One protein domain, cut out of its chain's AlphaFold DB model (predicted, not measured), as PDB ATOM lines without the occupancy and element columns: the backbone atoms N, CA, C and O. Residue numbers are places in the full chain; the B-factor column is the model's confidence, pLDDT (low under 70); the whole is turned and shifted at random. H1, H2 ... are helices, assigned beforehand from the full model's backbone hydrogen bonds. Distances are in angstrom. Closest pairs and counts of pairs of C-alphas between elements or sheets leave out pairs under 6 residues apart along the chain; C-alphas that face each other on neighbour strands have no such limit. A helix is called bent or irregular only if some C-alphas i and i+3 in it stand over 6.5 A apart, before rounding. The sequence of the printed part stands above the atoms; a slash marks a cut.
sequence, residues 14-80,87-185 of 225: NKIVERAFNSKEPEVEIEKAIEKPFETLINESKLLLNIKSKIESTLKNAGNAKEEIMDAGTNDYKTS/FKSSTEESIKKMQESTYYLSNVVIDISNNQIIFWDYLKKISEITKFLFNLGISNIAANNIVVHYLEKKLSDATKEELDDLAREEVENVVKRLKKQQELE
ATOM      1  N   ASN A  14      77.356  18.931  36.831       87.62
ATOM      2  CA  ASN A  14      78.800  18.725  36.971       87.62
ATOM      3  C   ASN A  14      79.452  19.867  37.759       87.62
ATOM      4  O   ASN A  14      80.315  19.619  38.593       87.62
ATOM      5  N   LYS A  15      78.992  21.108  37.549       90.31
ATOM      6  CA  LYS A  15      79.485  22.269  38.305       90.31
ATOM      7  C   LYS A  15      79.058  22.212  39.768       90.31
ATOM      8  O   LYS A  15      79.860  22.534  40.637       90.31
ATOM      9  N   ILE A  16      77.817  21.805  40.041       90.56
ATOM     10  CA  ILE A  16      77.313  21.651  41.415       90.56
ATOM     11  C   ILE A  16      78.146  20.606  42.160       90.56
ATOM     12  O   ILE A  16      78.626  20.874  43.259       90.56
ATOM     13  N   VAL A  17      78.363  19.444  41.542       88.25
ATOM     14  CA  VAL A  17      79.136  18.344  42.131       88.25
ATOM     15  C   VAL A  17      80.585  18.759  42.364       88.25
ATOM     16  O   VAL A  17      81.122  18.501  43.437       88.25
ATOM     17  N   GLU A  18      81.210  19.446  41.408       88.81
ATOM     18  CA  GLU A  18      82.575  19.953  41.554       88.81
ATOM     19  C   GLU A  18      82.691  20.983  42.689       88.81
ATOM     20  O   GLU A  18      83.623  20.913  43.492       88.81
ATOM     21  N   ARG A  19      81.732  21.913  42.810       91.44
ATOM     22  CA  ARG A  19      81.699  22.861  43.935       91.44
ATOM     23  C   ARG A  19      81.523  22.152  45.267       91.44
ATOM     24  O   ARG A  19      82.262  22.453  46.198       91.44
ATOM     25  N   ALA A  20      80.589  21.209  45.349       89.31
ATOM     26  CA  ALA A  20      80.353  20.442  46.562       89.31
ATOM     27  C   ALA A  20      81.607  19.652  46.962       89.31
ATOM     28  O   ALA A  20      82.033  19.729  48.107       89.31
ATOM     29  N   PHE A  21      82.257  18.976  46.010       86.62
ATOM     30  CA  PHE A  21      83.472  18.195  46.257       86.62
ATOM     31  C   PHE A  21      84.637  19.042  46.790       86.62
ATOM     32  O   PHE A  21      85.399  18.583  47.636       86.62
ATOM     33  N   ASN A  22      84.765  20.281  46.311       91.25
ATOM     34  CA  ASN A  22      85.814  21.209  46.738       91.25
ATOM     35  C   ASN A  22      85.422  22.065  47.960       91.25
ATOM     36  O   ASN A  22      86.244  22.834  48.464       91.25
ATOM     37  N   SER A  23      84.176  21.967  48.429       91.50
ATOM     38  CA  SER A  23      83.664  22.728  49.565       91.50
ATOM     39  C   SER A  23      84.019  22.055  50.890       91.50
ATOM     40  O   SER A  23      84.082  20.833  51.001       91.50
ATOM     41  N   LYS A  24      84.191  22.867  51.939       89.75
ATOM     42  CA  LYS A  24      84.238  22.370  53.325       89.75
ATOM     43  C   LYS A  24      82.855  21.956  53.838       89.75
ATOM     44  O   LYS A  24      82.771  21.206  54.801       89.75
ATOM     45  N   GLU A  25      81.803  22.440  53.183       91.19
ATOM     46  CA  GLU A  25      80.394  22.196  53.489       91.19
ATOM     47  C   GLU A  25      79.676  21.748  52.196       91.19
ATOM     48  O   GLU A  25      78.977  22.540  51.557       91.19
ATOM     49  N   PRO A  26      79.901  20.501  51.735       86.25
ATOM     50  CA  PRO A  26      79.281  19.964  50.516       86.25
ATOM     51  C   PRO A  26      77.751  19.925  50.598       86.25
ATOM     52  O   PRO A  26      77.068  20.143  49.599       86.25
ATOM     53  N   GLU A  27      77.226  19.675  51.798       88.75
ATOM     54  CA  GLU A  27      75.796  19.628  52.121       88.75
ATOM     55  C   GLU A  27      75.110  20.942  51.758       88.75
ATOM     56  O   GLU A  27      74.161  20.950  50.982       88.75
ATOM     57  N   VAL A  28      75.679  22.061  52.207       91.25
ATOM     58  CA  VAL A  28      75.153  23.406  51.955       91.25
ATOM     59  C   VAL A  28      75.147  23.745  50.461       91.25
ATOM     60  O   VAL A  28      74.200  24.353  49.964       91.25
ATOM     61  N   GLU A  29      76.186  23.362  49.716       90.44
ATOM     62  CA  GLU A  29      76.260  23.632  48.272       90.44
ATOM     63  C   GLU A  29      75.212  22.849  47.473       90.44
ATOM     64  O   GLU A  29      74.623  23.382  46.528       90.44
ATOM     65  N   ILE A  30      74.949  21.603  47.868       90.56
ATOM     66  CA  ILE A  30      73.934  20.764  47.232       90.56
ATOM     67  C   ILE A  30      72.529  21.214  47.645       90.56
ATOM     68  O   ILE A  30      71.670  21.349  46.776       90.56
ATOM     69  N   GLU A  31      72.293  21.532  48.919       91.00
ATOM     70  CA  GLU A  31      71.007  22.065  49.386       91.00
ATOM     71  C   GLU A  31      70.628  23.356  48.653       91.00
ATOM     72  O   GLU A  31      69.511  23.464  48.144       91.00
ATOM     73  N   LYS A  32      71.566  24.299  48.486       90.00
ATOM     74  CA  LYS A  32      71.339  25.520  47.686       90.00
ATOM     75  C   LYS A  32      70.917  25.208  46.252       90.00
ATOM     76  O   LYS A  32      70.063  25.901  45.697       90.00
ATOM     77  N   ALA A  33      71.518  24.186  45.641       89.25
ATOM     78  CA  ALA A  33      71.191  23.780  44.279       89.25
ATOM     79  C   ALA A  33      69.796  23.138  44.169       89.25
ATOM     80  O   ALA A  33      69.199  23.177  43.094       89.25
ATOM     81  N   ILE A  34      69.274  22.568  45.260       91.19
ATOM     82  CA  ILE A  34      67.960  21.912  45.314       91.19
ATOM     83  C   ILE A  34      66.849  22.886  45.732       91.19
ATOM     84  O   ILE A  34      65.730  22.764  45.231       91.19
ATOM     85  N   GLU A  35      67.147  23.870  46.588       90.56
ATOM     86  CA  GLU A  35      66.152  24.801  47.140       90.56
ATOM     87  C   GLU A  35      65.365  25.514  46.045       90.56
ATOM     88  O   GLU A  35      64.141  25.444  46.010       90.56
ATOM     89  N   LYS A  36      66.061  26.114  45.076       88.31
ATOM     90  CA  LYS A  36      65.407  26.849  43.988       88.31
ATOM     91  C   LYS A  36      64.492  25.961  43.118       88.31
ATOM     92  O   LYS A  36      63.360  26.371  42.839       88.31
ATOM     93  N   PRO A  37      64.919  24.765  42.662       88.94
ATOM     94  CA  PRO A  37      64.010  23.807  42.034       88.94
ATOM     95  C   PRO A  37      62.780  23.475  42.889       88.94
ATOM     96  O   PRO A  37      61.670  23.440  42.358       88.94
ATOM     97  N   PHE A  38      62.953  23.266  44.197       88.88
ATOM     98  CA  PHE A  38      61.854  22.913  45.096       88.88
ATOM     99  C   PHE A  38      60.871  24.076  45.314       88.88
ATOM    100  O   PHE A  38      59.660  23.885  45.233       88.88
ATOM    101  N   GLU A  39      61.364  25.301  45.496       89.12
ATOM    102  CA  GLU A  39      60.534  26.514  45.542       89.12
ATOM    103  C   GLU A  39      59.734  26.700  44.250       89.12
ATOM    104  O   GLU A  39      58.545  27.027  44.279       89.12
ATOM    105  N   THR A  40      60.372  26.450  43.102       88.94
ATOM    106  CA  THR A  40      59.691  26.525  41.806       88.94
ATOM    107  C   THR A  40      58.553  25.512  41.734       88.94
ATOM    108  O   THR A  40      57.453  25.863  41.317       88.94
ATOM    109  N   LEU A  41      58.780  24.282  42.202       88.94
ATOM    110  CA  LEU A  41      57.744  23.255  42.270       88.94
ATOM    111  C   LEU A  41      56.546  23.695  43.125       88.94
ATOM    112  O   LEU A  41      55.407  23.561  42.682       88.94
ATOM    113  N   ILE A  42      56.791  24.254  44.314       88.81
ATOM    114  CA  ILE A  42      55.733  24.764  45.205       88.81
ATOM    115  C   ILE A  42      54.909  25.851  44.502       88.81
ATOM    116  O   ILE A  42      53.678  25.832  44.545       88.81
ATOM    117  N   ASN A  43      55.570  26.802  43.843       88.38
ATOM    118  CA  ASN A  43      54.883  27.910  43.177       88.38
ATOM    119  C   ASN A  43      53.991  27.424  42.027       88.38
ATOM    120  O   ASN A  43      52.827  27.821  41.932       88.38
ATOM    121  N   GLU A  44      54.510  26.526  41.191       85.81
ATOM    122  CA  GLU A  44      53.753  25.924  40.089       85.81
ATOM    123  C   GLU A  44      52.600  25.048  40.609       85.81
ATOM    124  O   GLU A  44      51.493  25.069  40.070       85.81
ATOM    125  N   SER A  45      52.816  24.345  41.719       87.56
ATOM    126  CA  SER A  45      51.780  23.556  42.381       87.56
ATOM    127  C   SER A  45      50.624  24.416  42.906       87.56
ATOM    128  O   SER A  45      49.456  24.053  42.751       87.56
ATOM    129  N   LYS A  46      50.913  25.575  43.510       88.00
ATOM    130  CA  LYS A  46      49.880  26.512  43.989       88.00
ATOM    131  C   LYS A  46      49.045  27.076  42.842       88.00
ATOM    132  O   LYS A  46      47.829  27.236  42.977       88.00
ATOM    133  N   LEU A  47      49.681  27.356  41.702       83.62
ATOM    134  CA  LEU A  47      48.981  27.786  40.494       83.62
ATOM    135  C   LEU A  47      47.982  26.715  40.032       83.62
ATOM    136  O   LEU A  47      46.834  27.044  39.720       83.62
ATOM    137  N   LEU A  48      48.386  25.444  40.059       82.38
ATOM    138  CA  LEU A  48      47.523  24.329  39.681       82.38
ATOM    139  C   LEU A  48      46.332  24.150  40.637       82.38
ATOM    140  O   LEU A  48      45.208  23.954  40.173       82.38
ATOM    141  N   LEU A  49      46.537  24.292  41.951       84.75
ATOM    142  CA  LEU A  49      45.447  24.254  42.938       84.75
ATOM    143  C   LEU A  49      44.407  25.357  42.693       84.75
ATOM    144  O   LEU A  49      43.200  25.107  42.735       84.75
ATOM    145  N   ASN A  50      44.862  26.572  42.375       83.44
ATOM    146  CA  ASN A  50      43.975  27.682  42.026       83.44
ATOM    147  C   ASN A  50      43.171  27.376  40.751       83.44
ATOM    148  O   ASN A  50      41.956  27.571  40.702       83.44
ATOM    149  N   ILE A  51      43.836  26.835  39.730       80.12
ATOM    150  CA  ILE A  51      43.193  26.403  38.485       80.12
ATOM    151  C   ILE A  51      42.130  25.337  38.746       80.12
ATOM    152  O   ILE A  51      41.011  25.463  38.252       80.12
ATOM    153  N   LYS A  52      42.446  24.324  39.555       81.75
ATOM    154  CA  LYS A  52      41.507  23.269  39.944       81.75
ATOM    155  C   LYS A  52      40.259  23.855  40.604       81.75
ATOM    156  O   LYS A  52      39.151  23.568  40.159       81.75
ATOM    157  N   SER A  53      40.435  24.747  41.579       83.00
ATOM    158  CA  SER A  53      39.319  25.421  42.255       83.00
ATOM    159  C   SER A  53      38.451  26.234  41.283       83.00
ATOM    160  O   SER A  53      37.219  26.165  41.330       83.00
ATOM    161  N   LYS A  54      39.076  26.958  40.343       79.81
ATOM    162  CA  LYS A  54      38.354  27.686  39.291       79.81
ATOM    163  C   LYS A  54      37.563  26.746  38.389       79.81
ATOM    164  O   LYS A  54      36.393  27.016  38.143       79.81
ATOM    165  N   ILE A  55      38.156  25.637  37.941       74.44
ATOM    166  CA  ILE A  55      37.461  24.627  37.128       74.44
ATOM    167  C   ILE A  55      36.254  24.073  37.884       74.44
ATOM    168  O   ILE A  55      35.168  24.013  37.316       74.44
ATOM    169  N   GLU A  56      36.409  23.704  39.155       81.94
ATOM    170  CA  GLU A  56      35.317  23.166  39.975       81.94
ATOM    171  C   GLU A  56      34.157  24.164  40.103       81.94
ATOM    172  O   GLU A  56      32.996  23.803  39.884       81.94
ATOM    173  N   SER A  57      34.460  25.437  40.377       80.25
ATOM    174  CA  SER A  57      33.450  26.501  40.418       80.25
ATOM    175  C   SER A  57      32.773  26.700  39.059       80.25
ATOM    176  O   SER A  57      31.549  26.823  38.982       80.25
ATOM    177  N   THR A  58      33.553  26.731  37.981       70.88
ATOM    178  CA  THR A  58      33.058  26.929  36.615       70.88
ATOM    179  C   THR A  58      32.170  25.764  36.167       70.88
ATOM    180  O   THR A  58      31.101  25.991  35.599       70.88
ATOM    181  N   LEU A  59      32.534  24.522  36.494       72.25
ATOM    182  CA  LEU A  59      31.719  23.333  36.225       72.25
ATOM    183  C   LEU A  59      30.416  23.330  37.028       72.25
ATOM    184  O   LEU A  59      29.371  22.972  36.484       72.25
ATOM    185  N   LYS A  60      30.448  23.763  38.294       81.94
ATOM    186  CA  LYS A  60      29.237  23.909  39.112       81.94
ATOM    187  C   LYS A  60      28.270  24.922  38.494       81.94
ATOM    188  O   LYS A  60      27.090  24.622  38.343       81.94
ATOM    189  N   ASN A  61      28.777  26.083  38.082       74.06
ATOM    190  CA  ASN A  61      27.965  27.115  37.434       74.06
ATOM    191  C   ASN A  61      27.378  26.626  36.100       74.06
ATOM    192  O   ASN A  61      26.207  26.876  35.823       74.06
ATOM    193  N   ALA A  62      28.148  25.877  35.304       66.69
ATOM    194  CA  ALA A  62      27.650  25.250  34.081       66.69
ATOM    195  C   ALA A  62      26.558  24.201  34.357       66.69
ATOM    196  O   ALA A  62      25.594  24.101  33.600       66.69
ATOM    197  N   GLY A  63      26.693  23.435  35.444       69.75
ATOM    198  CA  GLY A  63      25.676  22.493  35.913       69.75
ATOM    199  C   GLY A  63      24.356  23.188  36.240       69.75
ATOM    200  O   GLY A  63      23.320  22.786  35.717       69.75
ATOM    201  N   ASN A  64      24.413  24.281  37.006       76.81
ATOM    202  CA  ASN A  64      23.237  25.087  37.338       76.81
ATOM    203  C   ASN A  64      22.593  25.690  36.075       76.81
ATOM    204  O   ASN A  64      21.389  25.571  35.873       76.81
ATOM    205  N   ALA A  65      23.394  26.268  35.172       67.12
ATOM    206  CA  ALA A  65      22.892  26.849  33.922       67.12
ATOM    207  C   ALA A  65      22.244  25.800  32.999       67.12
ATOM    208  O   ALA A  65      21.282  26.093  32.289       67.12
ATOM    209  N   LYS A  66      22.758  24.563  33.004       65.69
ATOM    210  CA  LYS A  66      22.152  23.428  32.300       65.69
ATOM    211  C   LYS A  66      20.798  23.053  32.905       65.69
ATOM    212  O   LYS A  66      19.871  22.789  32.144       65.69
ATOM    213  N   GLU A  67      20.694  23.009  34.230       70.19
ATOM    214  CA  GLU A  67      19.442  22.722  34.941       70.19
ATOM    215  C   GLU A  67      18.376  23.779  34.613       70.19
ATOM    216  O   GLU A  67      17.279  23.425  34.189       70.19
ATOM    217  N   GLU A  68      18.748  25.063  34.612       66.75
ATOM    218  CA  GLU A  68      17.856  26.159  34.212       66.75
ATOM    219  C   GLU A  68      17.375  26.059  32.748       66.75
ATOM    220  O   GLU A  68      16.215  26.363  32.459       66.75
ATOM    221  N   ILE A  69      18.223  25.608  31.809       62.31
ATOM    222  CA  ILE A  69      17.795  25.331  30.422       62.31
ATOM    223  C   ILE A  69      16.819  24.155  30.379       62.31
ATOM    224  O   ILE A  69      15.835  24.205  29.638       62.31
ATOM    225  N   MET A  70      17.121  23.075  31.107       64.00
ATOM    226  CA  MET A  70      16.270  21.888  31.139       64.00
ATOM    227  C   MET A  70      14.880  22.253  31.659       64.00
ATOM    228  O   MET A  70      13.899  21.893  31.012       64.00
ATOM    229  N   ASP A  71      14.792  23.047  32.722       63.16
ATOM    230  CA  ASP A  71      13.528  23.555  33.263       63.16
ATOM    231  C   ASP A  71      12.809  24.485  32.273       63.16
ATOM    232  O   ASP A  71      11.623  24.306  31.992       63.16
ATOM    233  N   ALA A  72      13.525  25.430  31.651       59.31
ATOM    234  CA  ALA A  72      12.950  26.343  30.656       59.31
ATOM    235  C   ALA A  72      12.435  25.626  29.390       59.31
ATOM    236  O   ALA A  72      11.533  26.131  28.715       59.31
ATOM    237  N   GLY A  73      13.009  24.465  29.064       51.34
ATOM    238  CA  GLY A  73      12.602  23.605  27.954       51.34
ATOM    239  C   GLY A  73      11.561  22.537  28.310       51.34
ATOM    240  O   GLY A  73      11.007  21.927  27.398       51.34
ATOM    241  N   THR A  74      11.274  22.299  29.595       52.12
ATOM    242  CA  THR A  74      10.380  21.219  30.066       52.12
ATOM    243  C   THR A  74       9.144  21.719  30.801       52.12
ATOM    244  O   THR A  74       8.575  21.001  31.623       52.12
ATOM    245  N   ASN A  75       8.610  22.880  30.406       47.97
ATOM    246  CA  ASN A  75       7.279  23.278  30.867       47.97
ATOM    247  C   ASN A  75       6.147  22.321  30.428       47.97
ATOM    248  O   ASN A  75       5.008  22.586  30.792       47.97
ATOM    249  N   ASP A  76       6.435  21.213  29.719       47.06
ATOM    250  CA  ASP A  76       5.571  20.025  29.740       47.06
ATOM    251  C   ASP A  76       6.216  18.716  29.219       47.06
ATOM    252  O   ASP A  76       5.798  18.240  28.176       47.06
ATOM    253  N   TYR A  77       7.195  18.078  29.884       40.53
ATOM    254  CA  TYR A  77       7.296  16.597  29.818       40.53
ATOM    255  C   TYR A  77       8.289  15.990  30.821       40.53
ATOM    256  O   TYR A  77       9.508  15.988  30.650       40.53
ATOM    257  N   LYS A  78       7.737  15.307  31.829       46.62
ATOM    258  CA  LYS A  78       8.390  14.131  32.417       46.62
ATOM    259  C   LYS A  78       8.616  13.095  31.305       46.62
ATOM    260  O   LYS A  78       7.698  12.810  30.546       46.62
ATOM    261  N   THR A  79       9.784  12.450  31.327       46.28
ATOM    262  CA  THR A  79      10.207  11.253  30.561       46.28
ATOM    263  C   THR A  79      10.861  11.472  29.184       46.28
ATOM    264  O   THR A  79      10.214  11.645  28.164       46.28
ATOM    265  N   SER A  80      12.189  11.343  29.120       38.16
ATOM    266  CA  SER A  80      12.883  10.196  28.498       38.16
ATOM    267  C   SER A  80      14.376  10.505  28.306       38.16
ATOM    268  O   SER A  80      14.771  11.627  28.012       38.16
ATOM    269  N   PHE A  87      11.951  21.043  19.167       54.81
ATOM    270  CA  PHE A  87      10.953  22.039  18.771       54.81
ATOM    271  C   PHE A  87       9.556  21.756  19.325       54.81
ATOM    272  O   PHE A  87       8.849  20.901  18.794       54.81
ATOM    273  N   LYS A  88       9.113  22.573  20.294       42.16
ATOM    274  CA  LYS A  88       7.837  23.307  20.189       42.16
ATOM    275  C   LYS A  88       7.666  24.381  21.279       42.16
ATOM    276  O   LYS A  88       7.904  24.131  22.447       42.16
ATOM    277  N   SER A  89       7.231  25.555  20.807       44.53
ATOM    278  CA  SER A  89       6.918  26.830  21.482       44.53
ATOM    279  C   SER A  89       8.043  27.507  22.269       44.53
ATOM    280  O   SER A  89       8.117  27.428  23.490       44.53
ATOM    281  N   SER A  90       8.884  28.259  21.564       52.12
ATOM    282  CA  SER A  90       9.874  29.142  22.171       52.12
ATOM    283  C   SER A  90       9.290  30.541  22.404       52.12
ATOM    284  O   SER A  90       9.203  31.344  21.472       52.12
ATOM    285  N   THR A  91       8.897  30.853  23.638       58.75
ATOM    286  CA  THR A  91       8.790  32.251  24.086       58.75
ATOM    287  C   THR A  91      10.160  32.924  23.959       58.75
ATOM    288  O   THR A  91      11.184  32.266  24.145       58.75
ATOM    289  N   GLU A  92      10.209  34.221  23.643       63.78
ATOM    290  CA  GLU A  92      11.458  35.003  23.511       63.78
ATOM    291  C   GLU A  92      12.386  34.823  24.727       63.78
ATOM    292  O   GLU A  92      13.601  34.682  24.592       63.78
ATOM    293  N   GLU A  93      11.791  34.691  25.913       63.62
ATOM    294  CA  GLU A  93      12.482  34.419  27.171       63.62
ATOM    295  C   GLU A  93      13.213  33.062  27.200       63.62
ATOM    296  O   GLU A  93      14.327  32.976  27.715       63.62
ATOM    297  N   SER A  94      12.649  32.010  26.599       59.09
ATOM    298  CA  SER A  94      13.280  30.682  26.540       59.09
ATOM    299  C   SER A  94      14.462  30.668  25.569       59.09
ATOM    300  O   SER A  94      15.487  30.058  25.862       59.09
ATOM    301  N   ILE A  95      14.360  31.391  24.446       63.44
ATOM    302  CA  ILE A  95      15.479  31.568  23.500       63.44
ATOM    303  C   ILE A  95      16.616  32.331  24.175       63.44
ATOM    304  O   ILE A  95      17.773  31.924  24.071       63.44
ATOM    305  N   LYS A  96      16.289  33.404  24.900       66.19
ATOM    306  CA  LYS A  96      17.274  34.216  25.613       66.19
ATOM    307  C   LYS A  96      18.015  33.403  26.680       66.19
ATOM    308  O   LYS A  96      19.243  33.418  26.692       66.19
ATOM    309  N   LYS A  97      17.294  32.609  27.482       65.56
ATOM    310  CA  LYS A  97      17.895  31.683  28.462       65.56
ATOM    311  C   LYS A  97      18.803  30.642  27.800       65.56
ATOM    312  O   LYS A  97      19.917  30.415  28.260       65.56
ATOM    313  N   MET A  98      18.385  30.052  26.677       62.03
ATOM    314  CA  MET A  98      19.225  29.108  25.924       62.03
ATOM    315  C   MET A  98      20.509  29.759  25.388       62.03
ATOM    316  O   MET A  98      21.577  29.145  25.434       62.03
ATOM    317  N   GLN A  99      20.428  30.993  24.887       66.06
ATOM    318  CA  GLN A  99      21.586  31.732  24.378       66.06
ATOM    319  C   GLN A  99      22.561  32.117  25.495       66.06
ATOM    320  O   GLN A  99      23.763  31.891  25.348       66.06
ATOM    321  N   GLU A 100      22.057  32.633  26.618       67.62
ATOM    322  CA  GLU A 100      22.868  32.983  27.791       67.62
ATOM    323  C   GLU A 100      23.601  31.754  28.342       67.62
ATOM    324  O   GLU A 100      24.818  31.784  28.531       67.62
ATOM    325  N   SER A 101      22.915  30.622  28.491       63.38
ATOM    326  CA  SER A 101      23.551  29.391  28.964       63.38
ATOM    327  C   SER A 101      24.530  28.774  27.955       63.38
ATOM    328  O   SER A 101      25.555  28.219  28.357       63.38
ATOM    329  N   THR A 102      24.291  28.911  26.645       65.88
ATOM    330  CA  THR A 102      25.262  28.497  25.605       65.88
ATOM    331  C   THR A 102      26.527  29.359  25.643       65.88
ATOM    332  O   THR A 102      27.642  28.853  25.473       65.88
ATOM    333  N   TYR A 103      26.370  30.657  25.900       68.62
ATOM    334  CA  TYR A 103      27.480  31.580  26.109       68.62
ATOM    335  C   TYR A 103      28.295  31.199  27.355       68.62
ATOM    336  O   TYR A 103      29.519  31.076  27.267       68.62
ATOM    337  N   TYR A 104      27.635  30.899  28.479       68.19
ATOM    338  CA  TYR A 104      28.311  30.400  29.683       68.19
ATOM    339  C   TYR A 104      29.071  29.094  29.430       68.19
ATOM    340  O   TYR A 104      30.230  28.981  29.831       68.19
ATOM    341  N   LEU A 105      28.474  28.137  28.712       65.06
ATOM    342  CA  LEU A 105      29.141  26.877  28.374       65.06
ATOM    343  C   LEU A 105      30.372  27.090  27.478       65.06
ATOM    344  O   LEU A 105      31.379  26.406  27.634       65.06
ATOM    345  N   SER A 106      30.321  28.056  26.564       69.56
ATOM    346  CA  SER A 106      31.460  28.386  25.699       69.56
ATOM    347  C   SER A 106      32.621  28.999  26.490       69.56
ATOM    348  O   SER A 106      33.769  28.607  26.287       69.56
ATOM    349  N   ASN A 107      32.332  29.884  27.451       70.00
ATOM    350  CA  ASN A 107      33.345  30.420  28.368       70.00
ATOM    351  C   ASN A 107      33.972  29.312  29.230       70.00
ATOM    352  O   ASN A 107      35.188  29.285  29.393       70.00
ATOM    353  N   VAL A 108      33.169  28.346  29.694       69.88
ATOM    354  CA  VAL A 108      33.660  27.161  30.422       69.88
ATOM    355  C   VAL A 108      34.665  26.371  29.582       69.88
ATOM    356  O   VAL A 108      35.727  26.003  30.081       69.88
ATOM    357  N   VAL A 109      34.357  26.119  28.307       70.06
ATOM    358  CA  VAL A 109      35.263  25.393  27.402       70.06
ATOM    359  C   VAL A 109      36.568  26.163  27.193       70.06
ATOM    360  O   VAL A 109      37.639  25.563  27.264       70.06
ATOM    361  N   ILE A 110      36.496  27.484  26.997       77.38
ATOM    362  CA  ILE A 110      37.680  28.347  26.852       77.38
ATOM    363  C   ILE A 110      38.548  28.303  28.118       77.38
ATOM    364  O   ILE A 110      39.761  28.098  28.023       77.38
ATOM    365  N   ASP A 111      37.942  28.438  29.299       73.94
ATOM    366  CA  ASP A 111      38.651  28.399  30.580       73.94
ATOM    367  C   ASP A 111      39.321  27.040  30.815       73.94
ATOM    368  O   ASP A 111      40.492  26.983  31.195       73.94
ATOM    369  N   ILE A 112      38.622  25.936  30.531       73.12
ATOM    370  CA  ILE A 112      39.188  24.583  30.622       73.12
ATOM    371  C   ILE A 112      40.385  24.433  29.677       73.12
ATOM    372  O   ILE A 112      41.424  23.926  30.100       73.12
ATOM    373  N   SER A 113      40.283  24.885  28.424       75.50
ATOM    374  CA  SER A 113      41.393  24.805  27.467       75.50
ATOM    375  C   SER A 113      42.606  25.634  27.899       75.50
ATOM    376  O   SER A 113      43.736  25.157  27.805       75.50
ATOM    377  N   ASN A 114      42.397  26.839  28.431       78.50
ATOM    378  CA  ASN A 114      43.485  27.653  28.978       78.50
ATOM    379  C   ASN A 114      44.159  26.963  30.172       78.50
ATOM    380  O   ASN A 114      45.385  26.914  30.266       78.50
ATOM    381  N   ASN A 115      43.364  26.364  31.054       79.25
ATOM    382  CA  ASN A 115      43.864  25.629  32.208       79.25
ATOM    383  C   ASN A 115      44.644  24.366  31.813       79.25
ATOM    384  O   ASN A 115      45.638  24.038  32.458       79.25
ATOM    385  N   GLN A 116      44.246  23.685  30.734       76.81
ATOM    386  CA  GLN A 116      45.000  22.556  30.182       76.81
ATOM    387  C   GLN A 116      46.396  22.972  29.716       76.81
ATOM    388  O   GLN A 116      47.348  22.234  29.952       76.81
ATOM    389  N   ILE A 117      46.544  24.143  29.089       82.75
ATOM    390  CA  ILE A 117      47.863  24.656  28.681       82.75
ATOM    391  C   ILE A 117      48.764  24.825  29.907       82.75
ATOM    392  O   ILE A 117      49.888  24.328  29.916       82.75
ATOM    393  N   ILE A 118      48.247  25.449  30.967       82.06
ATOM    394  CA  ILE A 118      49.007  25.657  32.206       82.06
ATOM    395  C   ILE A 118      49.349  24.316  32.870       82.06
ATOM    396  O   ILE A 118      50.463  24.134  33.358       82.06
ATOM    397  N   PHE A 119      48.433  23.346  32.838       82.25
ATOM    398  CA  PHE A 119      48.695  21.989  33.317       82.25
ATOM    399  C   PHE A 119      49.831  21.306  32.540       82.25
ATOM    400  O   PHE A 119      50.698  20.679  33.146       82.25
ATOM    401  N   TRP A 120      49.875  21.449  31.214       82.75
ATOM    402  CA  TRP A 120      50.976  20.910  30.410       82.75
ATOM    403  C   TRP A 120      52.315  21.583  30.720       82.75
ATOM    404  O   TRP A 120      53.329  20.888  30.823       82.75
ATOM    405  N   ASP A 121      52.329  22.902  30.915       85.12
ATOM    406  CA  ASP A 121      53.534  23.631  31.322       85.12
ATOM    407  C   ASP A 121      54.017  23.183  32.708       85.12
ATOM    408  O   ASP A 121      55.209  22.920  32.892       85.12
ATOM    409  N   TYR A 122      53.091  22.999  33.651       87.56
ATOM    410  CA  TYR A 122      53.366  22.405  34.958       87.56
ATOM    411  C   TYR A 122      53.997  21.011  34.814       87.56
ATOM    412  O   TYR A 122      55.081  20.773  35.351       87.56
ATOM    413  N   LEU A 123      53.381  20.114  34.031       85.19
ATOM    414  CA  LEU A 123      53.889  18.755  33.795       85.19
ATOM    415  C   LEU A 123      55.293  18.759  33.179       85.19
ATOM    416  O   LEU A 123      56.141  17.926  33.515       85.19
ATOM    417  N   LYS A 124      55.565  19.705  32.279       88.06
ATOM    418  CA  LYS A 124      56.890  19.868  31.685       88.06
ATOM    419  C   LYS A 124      57.915  20.299  32.734       88.06
ATOM    420  O   LYS A 124      58.970  19.672  32.833       88.06
ATOM    421  N   LYS A 125      57.598  21.317  33.540       89.06
ATOM    422  CA  LYS A 125      58.502  21.841  34.573       89.06
ATOM    423  C   LYS A 125      58.793  20.818  35.661       89.06
ATOM    424  O   LYS A 125      59.959  20.609  35.987       89.06
ATOM    425  N   ILE A 126      57.775  20.128  36.177       88.19
ATOM    426  CA  ILE A 126      57.996  19.072  37.171       88.19
ATOM    427  C   ILE A 126      58.846  17.939  36.589       88.19
ATOM    428  O   ILE A 126      59.740  17.447  37.266       88.19
ATOM    429  N   SER A 127      58.670  17.585  35.308       88.56
ATOM    430  CA  SER A 127      59.529  16.599  34.642       88.56
ATOM    431  C   SER A 127      60.991  17.054  34.565       88.56
ATOM    432  O   SER A 127      61.900  16.254  34.799       88.56
ATOM    433  N   GLU A 128      61.238  18.324  34.247       90.94
ATOM    434  CA  GLU A 128      62.584  18.904  34.200       90.94
ATOM    435  C   GLU A 128      63.240  18.925  35.589       90.94
ATOM    436  O   GLU A 128      64.382  18.477  35.724       90.94
ATOM    437  N   ILE A 129      62.504  19.345  36.623       90.94
ATOM    438  CA  ILE A 129      62.954  19.323  38.025       90.94
ATOM    439  C   ILE A 129      63.265  17.887  38.461       90.94
ATOM    440  O   ILE A 129      64.358  17.611  38.954       90.94
ATOM    441  N   THR A 130      62.355  16.945  38.210       90.25
ATOM    442  CA  THR A 130      62.529  15.522  38.526       90.25
ATOM    443  C   THR A 130      63.777  14.940  37.866       90.25
ATOM    444  O   THR A 130      64.569  14.265  38.525       90.25
ATOM    445  N   LYS A 131      64.002  15.226  36.577       89.44
ATOM    446  CA  LYS A 131      65.214  14.788  35.865       89.44
ATOM    447  C   LYS A 131      66.473  15.391  36.475       89.44
ATOM    448  O   LYS A 131      67.458  14.675  36.636       89.44
ATOM    449  N   PHE A 132      66.448  16.677  36.813       91.50
ATOM    450  CA  PHE A 132      67.575  17.345  37.456       91.50
ATOM    451  C   PHE A 132      67.931  16.704  38.797       91.50
ATOM    452  O   PHE A 132      69.079  16.308  38.981       91.50
ATOM    453  N   LEU A 133      66.953  16.532  39.691       90.69
ATOM    454  CA  LEU A 133      67.164  15.939  41.016       90.69
ATOM    455  C   LEU A 133      67.663  14.496  40.919       90.69
ATOM    456  O   LEU A 133      68.595  14.108  41.621       90.69
ATOM    457  N   PHE A 134      67.080  13.711  40.011       87.69
ATOM    458  CA  PHE A 134      67.498  12.335  39.783       87.69
ATOM    459  C   PHE A 134      68.937  12.253  39.258       87.69
ATOM    460  O   PHE A 134      69.748  11.501  39.790       87.69
ATOM    461  N   ASN A 135      69.289  13.072  38.263       85.81
ATOM    462  CA  ASN A 135      70.647  13.111  37.718       85.81
ATOM    463  C   ASN A 135      71.672  13.636  38.741       85.81
ATOM    464  O   ASN A 135      72.811  13.166  38.772       85.81
ATOM    465  N   LEU A 136      71.277  14.590  39.592       87.75
ATOM    466  CA  LEU A 136      72.118  15.091  40.678       87.75
ATOM    467  C   LEU A 136      72.418  13.971  41.683       87.75
ATOM    468  O   LEU A 136      73.577  13.771  42.039       87.75
ATOM    469  N   GLY A 137      71.403  13.187  42.062       83.81
ATOM    470  CA  GLY A 137      71.581  12.006  42.907       83.81
ATOM    471  C   GLY A 137      72.413  10.901  42.249       83.81
ATOM    472  O   GLY A 137      73.224  10.278  42.927       83.81
ATOM    473  N   ILE A 138      72.313  10.712  40.925       80.25
ATOM    474  CA  ILE A 138      73.144   9.732  40.203       80.25
ATOM    475  C   ILE A 138      74.636  10.075  40.241       80.25
ATOM    476  O   ILE A 138      75.483   9.193  40.108       80.25
ATOM    477  N   SER A 139      74.978  11.348  40.403       81.75
ATOM    478  CA  SER A 139      76.348  11.806  40.190       81.75
ATOM    479  C   SER A 139      77.344  11.308  41.250       81.75
ATOM    480  O   SER A 139      78.527  11.199  40.928       81.75
ATOM    481  N   ASN A 140      76.906  11.012  42.487       79.06
ATOM    482  CA  ASN A 140      77.703  10.383  43.562       79.06
ATOM    483  C   ASN A 140      76.821  10.052  44.795       79.06
ATOM    484  O   ASN A 140      75.898  10.806  45.099       79.06
ATOM    485  N   ILE A 141      77.190   9.034  45.587       79.75
ATOM    486  CA  ILE A 141      76.599   8.641  46.885       79.75
ATOM    487  C   ILE A 141      76.391   9.833  47.828       79.75
ATOM    488  O   ILE A 141      75.322   9.975  48.414       79.75
ATOM    489  N   ALA A 142      77.396  10.703  47.984       82.12
ATOM    490  CA  ALA A 142      77.283  11.856  48.882       82.12
ATOM    491  C   ALA A 142      76.177  12.823  48.424       82.12
ATOM    492  O   ALA A 142      75.350  13.242  49.231       82.12
ATOM    493  N   ALA A 143      76.117  13.107  47.118       84.44
ATOM    494  CA  ALA A 143      75.055  13.922  46.539       84.44
ATOM    495  C   ALA A 143      73.691  13.244  46.680       84.44
ATOM    496  O   ALA A 143      72.727  13.890  47.077       84.44
ATOM    497  N   ASN A 144      73.626  11.932  46.446       89.62
ATOM    498  CA  ASN A 144      72.416  11.139  46.619       89.62
ATOM    499  C   ASN A 144      71.865  11.233  48.054       89.62
ATOM    500  O   ASN A 144      70.695  11.551  48.250       89.62
ATOM    501  N   ASN A 145      72.723  11.052  49.065       88.94
ATOM    502  CA  ASN A 145      72.342  11.146  50.479       88.94
ATOM    503  C   ASN A 145      71.761  12.520  50.837       88.94
ATOM    504  O   ASN A 145      70.712  12.587  51.479       88.94
ATOM    505  N   ILE A 146      72.416  13.598  50.401       88.62
ATOM    506  CA  ILE A 146      71.971  14.968  50.685       88.62
ATOM    507  C   ILE A 146      70.645  15.258  49.974       88.62
ATOM    508  O   ILE A 146      69.717  15.767  50.601       88.62
ATOM    509  N   VAL A 147      70.524  14.879  48.695       91.31
ATOM    510  CA  VAL A 147      69.290  15.062  47.915       91.31
ATOM    511  C   VAL A 147      68.123  14.332  48.576       91.31
ATOM    512  O   VAL A 147      67.070  14.932  48.780       91.31
ATOM    513  N   VAL A 148      68.298  13.059  48.946       94.12
ATOM    514  CA  VAL A 148      67.252  12.274  49.617       94.12
ATOM    515  C   VAL A 148      66.842  12.934  50.933       94.12
ATOM    516  O   VAL A 148      65.655  13.183  51.130       94.12
ATOM    517  N   HIS A 149      67.804  13.270  51.796       92.00
ATOM    518  CA  HIS A 149      67.510  13.839  53.111       92.00
ATOM    519  C   HIS A 149      66.763  15.174  53.017       92.00
ATOM    520  O   HIS A 149      65.750  15.374  53.691       92.00
ATOM    521  N   TYR A 150      67.230  16.067  52.141       92.62
ATOM    522  CA  TYR A 150      66.585  17.351  51.902       92.62
ATOM    523  C   TYR A 150      65.134  17.170  51.431       92.62
ATOM    524  O   TYR A 150      64.222  17.791  51.982       92.62
ATOM    525  N   LEU A 151      64.904  16.296  50.442       94.19
ATOM    526  CA  LEU A 151      63.569  16.072  49.882       94.19
ATOM    527  C   LEU A 151      62.611  15.461  50.909       94.19
ATOM    528  O   LEU A 151      61.466  15.897  51.001       94.19
ATOM    529  N   GLU A 152      63.059  14.496  51.711       95.12
ATOM    530  CA  GLU A 152      62.239  13.899  52.774       95.12
ATOM    531  C   GLU A 152      61.841  14.914  53.842       95.12
ATOM    532  O   GLU A 152      60.678  14.955  54.259       95.12
ATOM    533  N   LYS A 153      62.791  15.756  54.259       92.94
ATOM    534  CA  LYS A 153      62.537  16.826  55.220       92.94
ATOM    535  C   LYS A 153      61.507  17.807  54.672       92.94
ATOM    536  O   LYS A 153      60.477  18.026  55.302       92.94
ATOM    537  N   LYS A 154      61.724  18.326  53.462       91.88
ATOM    538  CA  LYS A 154      60.800  19.282  52.838       91.88
ATOM    539  C   LYS A 154      59.413  18.696  52.593       91.88
ATOM    540  O   LYS A 154      58.429  19.397  52.790       91.88
ATOM    541  N   LEU A 155      59.308  17.424  52.209       92.12
ATOM    542  CA  LEU A 155      58.015  16.747  52.072       92.12
ATOM    543  C   LEU A 155      57.274  16.605  53.408       92.12
ATOM    544  O   LEU A 155      56.044  16.665  53.416       92.12
ATOM    545  N   SER A 156      58.012  16.399  54.500       90.81
ATOM    546  CA  SER A 156      57.457  16.276  55.854       90.81
ATOM    547  C   SER A 156      56.996  17.625  56.405       90.81
ATOM    548  O   SER A 156      55.949  17.695  57.046       90.81
ATOM    549  N   ASP A 157      57.758  18.683  56.123       89.31
ATOM    550  CA  ASP A 157      57.458  20.049  56.557       89.31
ATOM    551  C   ASP A 157      56.342  20.693  55.714       89.31
ATOM    552  O   ASP A 157      55.586  21.525  56.216       89.31
ATOM    553  N   ALA A 158      56.220  20.311  54.437       86.75
ATOM    554  CA  ALA A 158      55.234  20.878  53.524       86.75
ATOM    555  C   ALA A 158      53.816  20.379  53.824       86.75
ATOM    556  O   ALA A 158      53.538  19.173  53.855       86.75
ATOM    557  N   THR A 159      52.880  21.317  53.916       86.25
ATOM    558  CA  THR A 159      51.447  21.022  54.008       86.25
ATOM    559  C   THR A 159      50.895  20.467  52.686       86.25
ATOM    560  O   THR A 159      51.500  20.595  51.618       86.25
ATOM    561  N   LYS A 160      49.711  19.839  52.727       80.12
ATOM    562  CA  LYS A 160      49.004  19.394  51.507       80.12
ATOM    563  C   LYS A 160      48.534  20.555  50.621       80.12
ATOM    564  O   LYS A 160      48.283  20.357  49.445       80.12
ATOM    565  N   GLU A 161      48.392  21.753  51.177       80.06
ATOM    566  CA  GLU A 161      47.989  22.946  50.421       80.06
ATOM    567  C   GLU A 161      49.178  23.592  49.691       80.06
ATOM    568  O   GLU A 161      48.993  24.311  48.712       80.06
ATOM    569  N   GLU A 162      50.409  23.340  50.143       83.44
ATOM    570  CA  GLU A 162      51.625  23.842  49.493       83.44
ATOM    571  C   GLU A 162      52.072  22.988  48.309       83.44
ATOM    572  O   GLU A 162      52.628  23.522  47.349       83.44
ATOM    573  N   LEU A 163      51.826  21.681  48.380       88.62
ATOM    574  CA  LEU A 163      52.092  20.730  47.309       88.62
ATOM    575  C   LEU A 163      50.827  19.934  47.020       88.62
ATOM    576  O   LEU A 163      50.370  19.168  47.866       88.62
ATOM    577  N   ASP A 164      50.331  20.090  45.797       89.31
ATOM    578  CA  ASP A 164      49.278  19.280  45.209       89.31
ATOM    579  C   ASP A 164      49.697  17.808  45.199       89.31
ATOM    580  O   ASP A 164      50.888  17.471  45.149       89.31
ATOM    581  N   ASP A 165      48.694  16.932  45.224       88.31
ATOM    582  CA  ASP A 165      48.876  15.487  45.297       88.31
ATOM    583  C   ASP A 165      49.821  14.973  44.197       88.31
ATOM    584  O   ASP A 165      50.696  14.152  44.479       88.31
ATOM    585  N   LEU A 166      49.726  15.512  42.975       86.31
ATOM    586  CA  LEU A 166      50.582  15.113  41.857       86.31
ATOM    587  C   LEU A 166      52.038  15.553  42.058       86.31
ATOM    588  O   LEU A 166      52.964  14.797  41.761       86.31
ATOM    589  N   ALA A 167      52.257  16.769  42.569       89.62
ATOM    590  CA  ALA A 167      53.601  17.275  42.847       89.62
ATOM    591  C   ALA A 167      54.292  16.415  43.906       89.62
ATOM    592  O   ALA A 167      55.443  15.999  43.750       89.62
ATOM    593  N   ARG A 168      53.555  16.129  44.981       93.00
ATOM    594  CA  ARG A 168      54.015  15.310  46.096       93.00
ATOM    595  C   ARG A 168      54.351  13.893  45.643       93.00
ATOM    596  O   ARG A 168      55.439  13.410  45.955       93.00
ATOM    597  N   GLU A 169      53.467  13.259  44.874       91.69
ATOM    598  CA  GLU A 169      53.679  11.905  44.357       91.69
ATOM    599  C   GLU A 169      54.952  11.811  43.500       91.69
ATOM    600  O   GLU A 169      55.755  10.889  43.674       91.69
ATOM    601  N   GLU A 170      55.183  12.772  42.603       89.88
ATOM    602  CA  GLU A 170      56.378  12.776  41.757       89.88
ATOM    603  C   GLU A 170      57.668  12.919  42.574       89.88
ATOM    604  O   GLU A 170      58.621  12.165  42.349       89.88
ATOM    605  N   VAL A 171      57.701  13.806  43.576       92.69
ATOM    606  CA  VAL A 171      58.871  13.943  44.460       92.69
ATOM    607  C   VAL A 171      59.094  12.669  45.279       92.69
ATOM    608  O   VAL A 171      60.222  12.180  45.360       92.69
ATOM    609  N   GLU A 172      58.041  12.068  45.836       94.75
ATOM    610  CA  GLU A 172      58.146  10.785  46.544       94.75
ATOM    611  C   GLU A 172      58.681   9.673  45.634       94.75
ATOM    612  O   GLU A 172      59.491   8.839  46.052       94.75
ATOM    613  N   ASN A 173      58.256   9.655  44.372       92.12
ATOM    614  CA  ASN A 173      58.746   8.709  43.383       92.12
ATOM    615  C   ASN A 173      60.226   8.938  43.056       92.12
ATOM    616  O   ASN A 173      60.957   7.956  42.894       92.12
ATOM    617  N   VAL A 174      60.693  10.189  43.010       91.81
ATOM    618  CA  VAL A 174      62.126  10.509  42.904       91.81
ATOM    619  C   VAL A 174      62.887   9.973  44.113       91.81
ATOM    620  O   VAL A 174      63.842   9.218  43.926       91.81
ATOM    621  N   VAL A 175      62.425  10.256  45.334       94.81
ATOM    622  CA  VAL A 175      63.045   9.757  46.575       94.81
ATOM    623  C   VAL A 175      63.137   8.227  46.571       94.81
ATOM    624  O   VAL A 175      64.200   7.667  46.839       94.81
ATOM    625  N   LYS A 176      62.061   7.523  46.195       93.81
ATOM    626  CA  LYS A 176      62.054   6.051  46.087       93.81
ATOM    627  C   LYS A 176      63.104   5.538  45.098       93.81
ATOM    628  O   LYS A 176      63.759   4.534  45.377       93.81
ATOM    629  N   ARG A 177      63.258   6.184  43.936       91.12
ATOM    630  CA  ARG A 177      64.256   5.786  42.923       91.12
ATOM    631  C   ARG A 177      65.681   6.036  43.419       91.12
ATOM    632  O   ARG A 177      66.521   5.153  43.270       91.12
ATOM    633  N   LEU A 178      65.925   7.182  44.050       93.19
ATOM    634  CA  LEU A 178      67.220   7.540  44.630       93.19
ATOM    635  C   LEU A 178      67.653   6.562  45.733       93.19
ATOM    636  O   LEU A 178      68.774   6.058  45.703       93.19
ATOM    637  N   LYS A 179      66.738   6.177  46.627       92.75
ATOM    638  CA  LYS A 179      67.000   5.159  47.659       92.75
ATOM    639  C   LYS A 179      67.344   3.786  47.083       92.75
ATOM    640  O   LYS A 179      68.272   3.133  47.552       92.75
ATOM    641  N   LYS A 180      66.630   3.349  46.038       90.94
ATOM    642  CA  LYS A 180      66.967   2.100  45.328       90.94
ATOM    643  C   LYS A 180      68.372   2.155  44.734       90.94
ATOM    644  O   LYS A 180      69.082   1.155  44.757       90.94
ATOM    645  N   GLN A 181      68.779   3.311  44.216       87.19
ATOM    646  CA  GLN A 181      70.138   3.497  43.726       87.19
ATOM    647  C   GLN A 181      71.173   3.392  44.856       87.19
ATOM    648  O   GLN A 181      72.157   2.677  44.683       87.19
ATOM    649  N   GLN A 182      70.935   4.030  46.008       87.75
ATOM    650  CA  GLN A 182      71.827   3.920  47.175       87.75
ATOM    651  C   GLN A 182      72.021   2.460  47.605       87.75
ATOM    652  O   GLN A 182      73.142   2.029  47.871       87.75
ATOM    653  N   GLU A 183      70.938   1.676  47.635       89.06
ATOM    654  CA  GLU A 183      71.002   0.249  47.967       89.06
ATOM    655  C   GLU A 183      71.881  -0.527  46.971       89.06
ATOM    656  O   GLU A 183      72.740  -1.314  47.375       89.06
ATOM    657  N   LEU A 184      71.699  -0.299  45.665       86.38
ATOM    658  CA  LEU A 184      72.486  -0.959  44.620       86.38
ATOM    659  C   LEU A 184      73.976  -0.604  44.703       86.38
ATOM    660  O   LEU A 184      74.819  -1.496  44.588       86.38
ATOM    661  N   GLU A 185      74.304   0.667  44.930       84.94
ATOM    662  CA  GLU A 185      75.690   1.130  45.071       84.94
ATOM    663  C   GLU A 185      76.369   0.534  46.309       84.94
ATOM    664  O   GLU A 185      77.505   0.067  46.214       84.94
TER     665      GLU A 185
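What this domain is: This is residues 14 to 80 and 87 to 185 of the 225 residues of an uncharacterized protein of Fusobacterium nucleatum CTI-7 (UniProt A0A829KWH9). Two long helices, the arm H2b and H3, run side by side in opposite ways and make a long rod. At one end the rod is thickened by the hairpin of H4 and H5, which packs on H3 near residue 138, and by the short H1 with the arm H2a; towards residues 73 and 92 the long pair runs on alone, and residues 74 to 80 stick out free. The printed part has 166 residues with five named helices, H1 to H5 in order along the chain, and no named strand: the class is all helix. It is extended, with a radius of gyration of the C-alphas of 25.0 A, and spans 83 by 27 by 23 A.

How they stand to each other: Begin with H1, residues 14 to 22. H2, residues 26 to 73, was assigned as one helix by its hydrogen bonds but is bent: C-alphas 33 and 36 are 6.6 A apart. Its arms H2a, residues 26 to 33, and H2b, residues 36 to 73, stand at a shallow tilt of 34 degrees, only just short of steep. H1 and H2a form a helical hairpin and touch, the closest C-alphas being those of Ala 20 and Pro 26, 4.1 A apart. Next look at H3, residues 92 to 138: it touches H2b at a shallow tilt of 20 degrees, opposite ways, closest at the C-alphas of Ala 65 and Ser 101, 5.6 A. H4, residues 141 to 157, forms a hairpin with H3, touching it with residues 143 to 148 alone, at 34.9 degrees, only just short of steep; the closest C-alphas are those of Gly 137 and Asn 144, 3.9 A apart. H4 also touches H2a, with residues 143 to 150 alone, at a steep tilt of 57 degrees; the C-alphas of Glu 27 and Ile 146 are closest, 6.2 A. H5, residues 165 to 185, forms a hairpin with H4, at a shallow tilt of 29 degrees, closest at the C-alphas of Val 148 and Val 175, 5.8 A. H3 touches H5 with residues 126 to 138 alone, the same way at 18 degrees; the closest C-alphas are those of Gly 137 and Leu 178, 6.5 A. H2b, H3, H4 and H5 make an up-and-down bundle, each running against the one before it in the chain; H2b and H4 are apart. In H1, H2a, H2b, H3, H4 and H5 every O i to N i+4 pair is within hydrogen-bond range.

Where its parts are: Find C-alpha 14 at (78.800, 18.725, 36.971), where H1 begins. H2b measures 55.3 A from first to last C-alpha. H3 runs 68.7 A from C-alpha 92 at (11.458, 35.003, 23.511). H4 measures 24.3 A, and H5 runs 30.4 A to C-alpha 185 at (75.690, 1.130, 45.071).

The domain as a whole: The C-alphas farthest apart are those of Lys 24 and Ser 89, 83.7 A. The link from H2 to H3 crosses the cut: residues 81 to 86 are not printed, and C-alphas 80 and 87 are 15.4 A apart. Of the links printed whole, H1 to H2 and H3 to H4 are tight, H4 to H5 is short, and none is long. The mean pLDDT of the printed part is 80.2; look for values under 70 in 38 residues, among them 68 to 80 and 87 to 106.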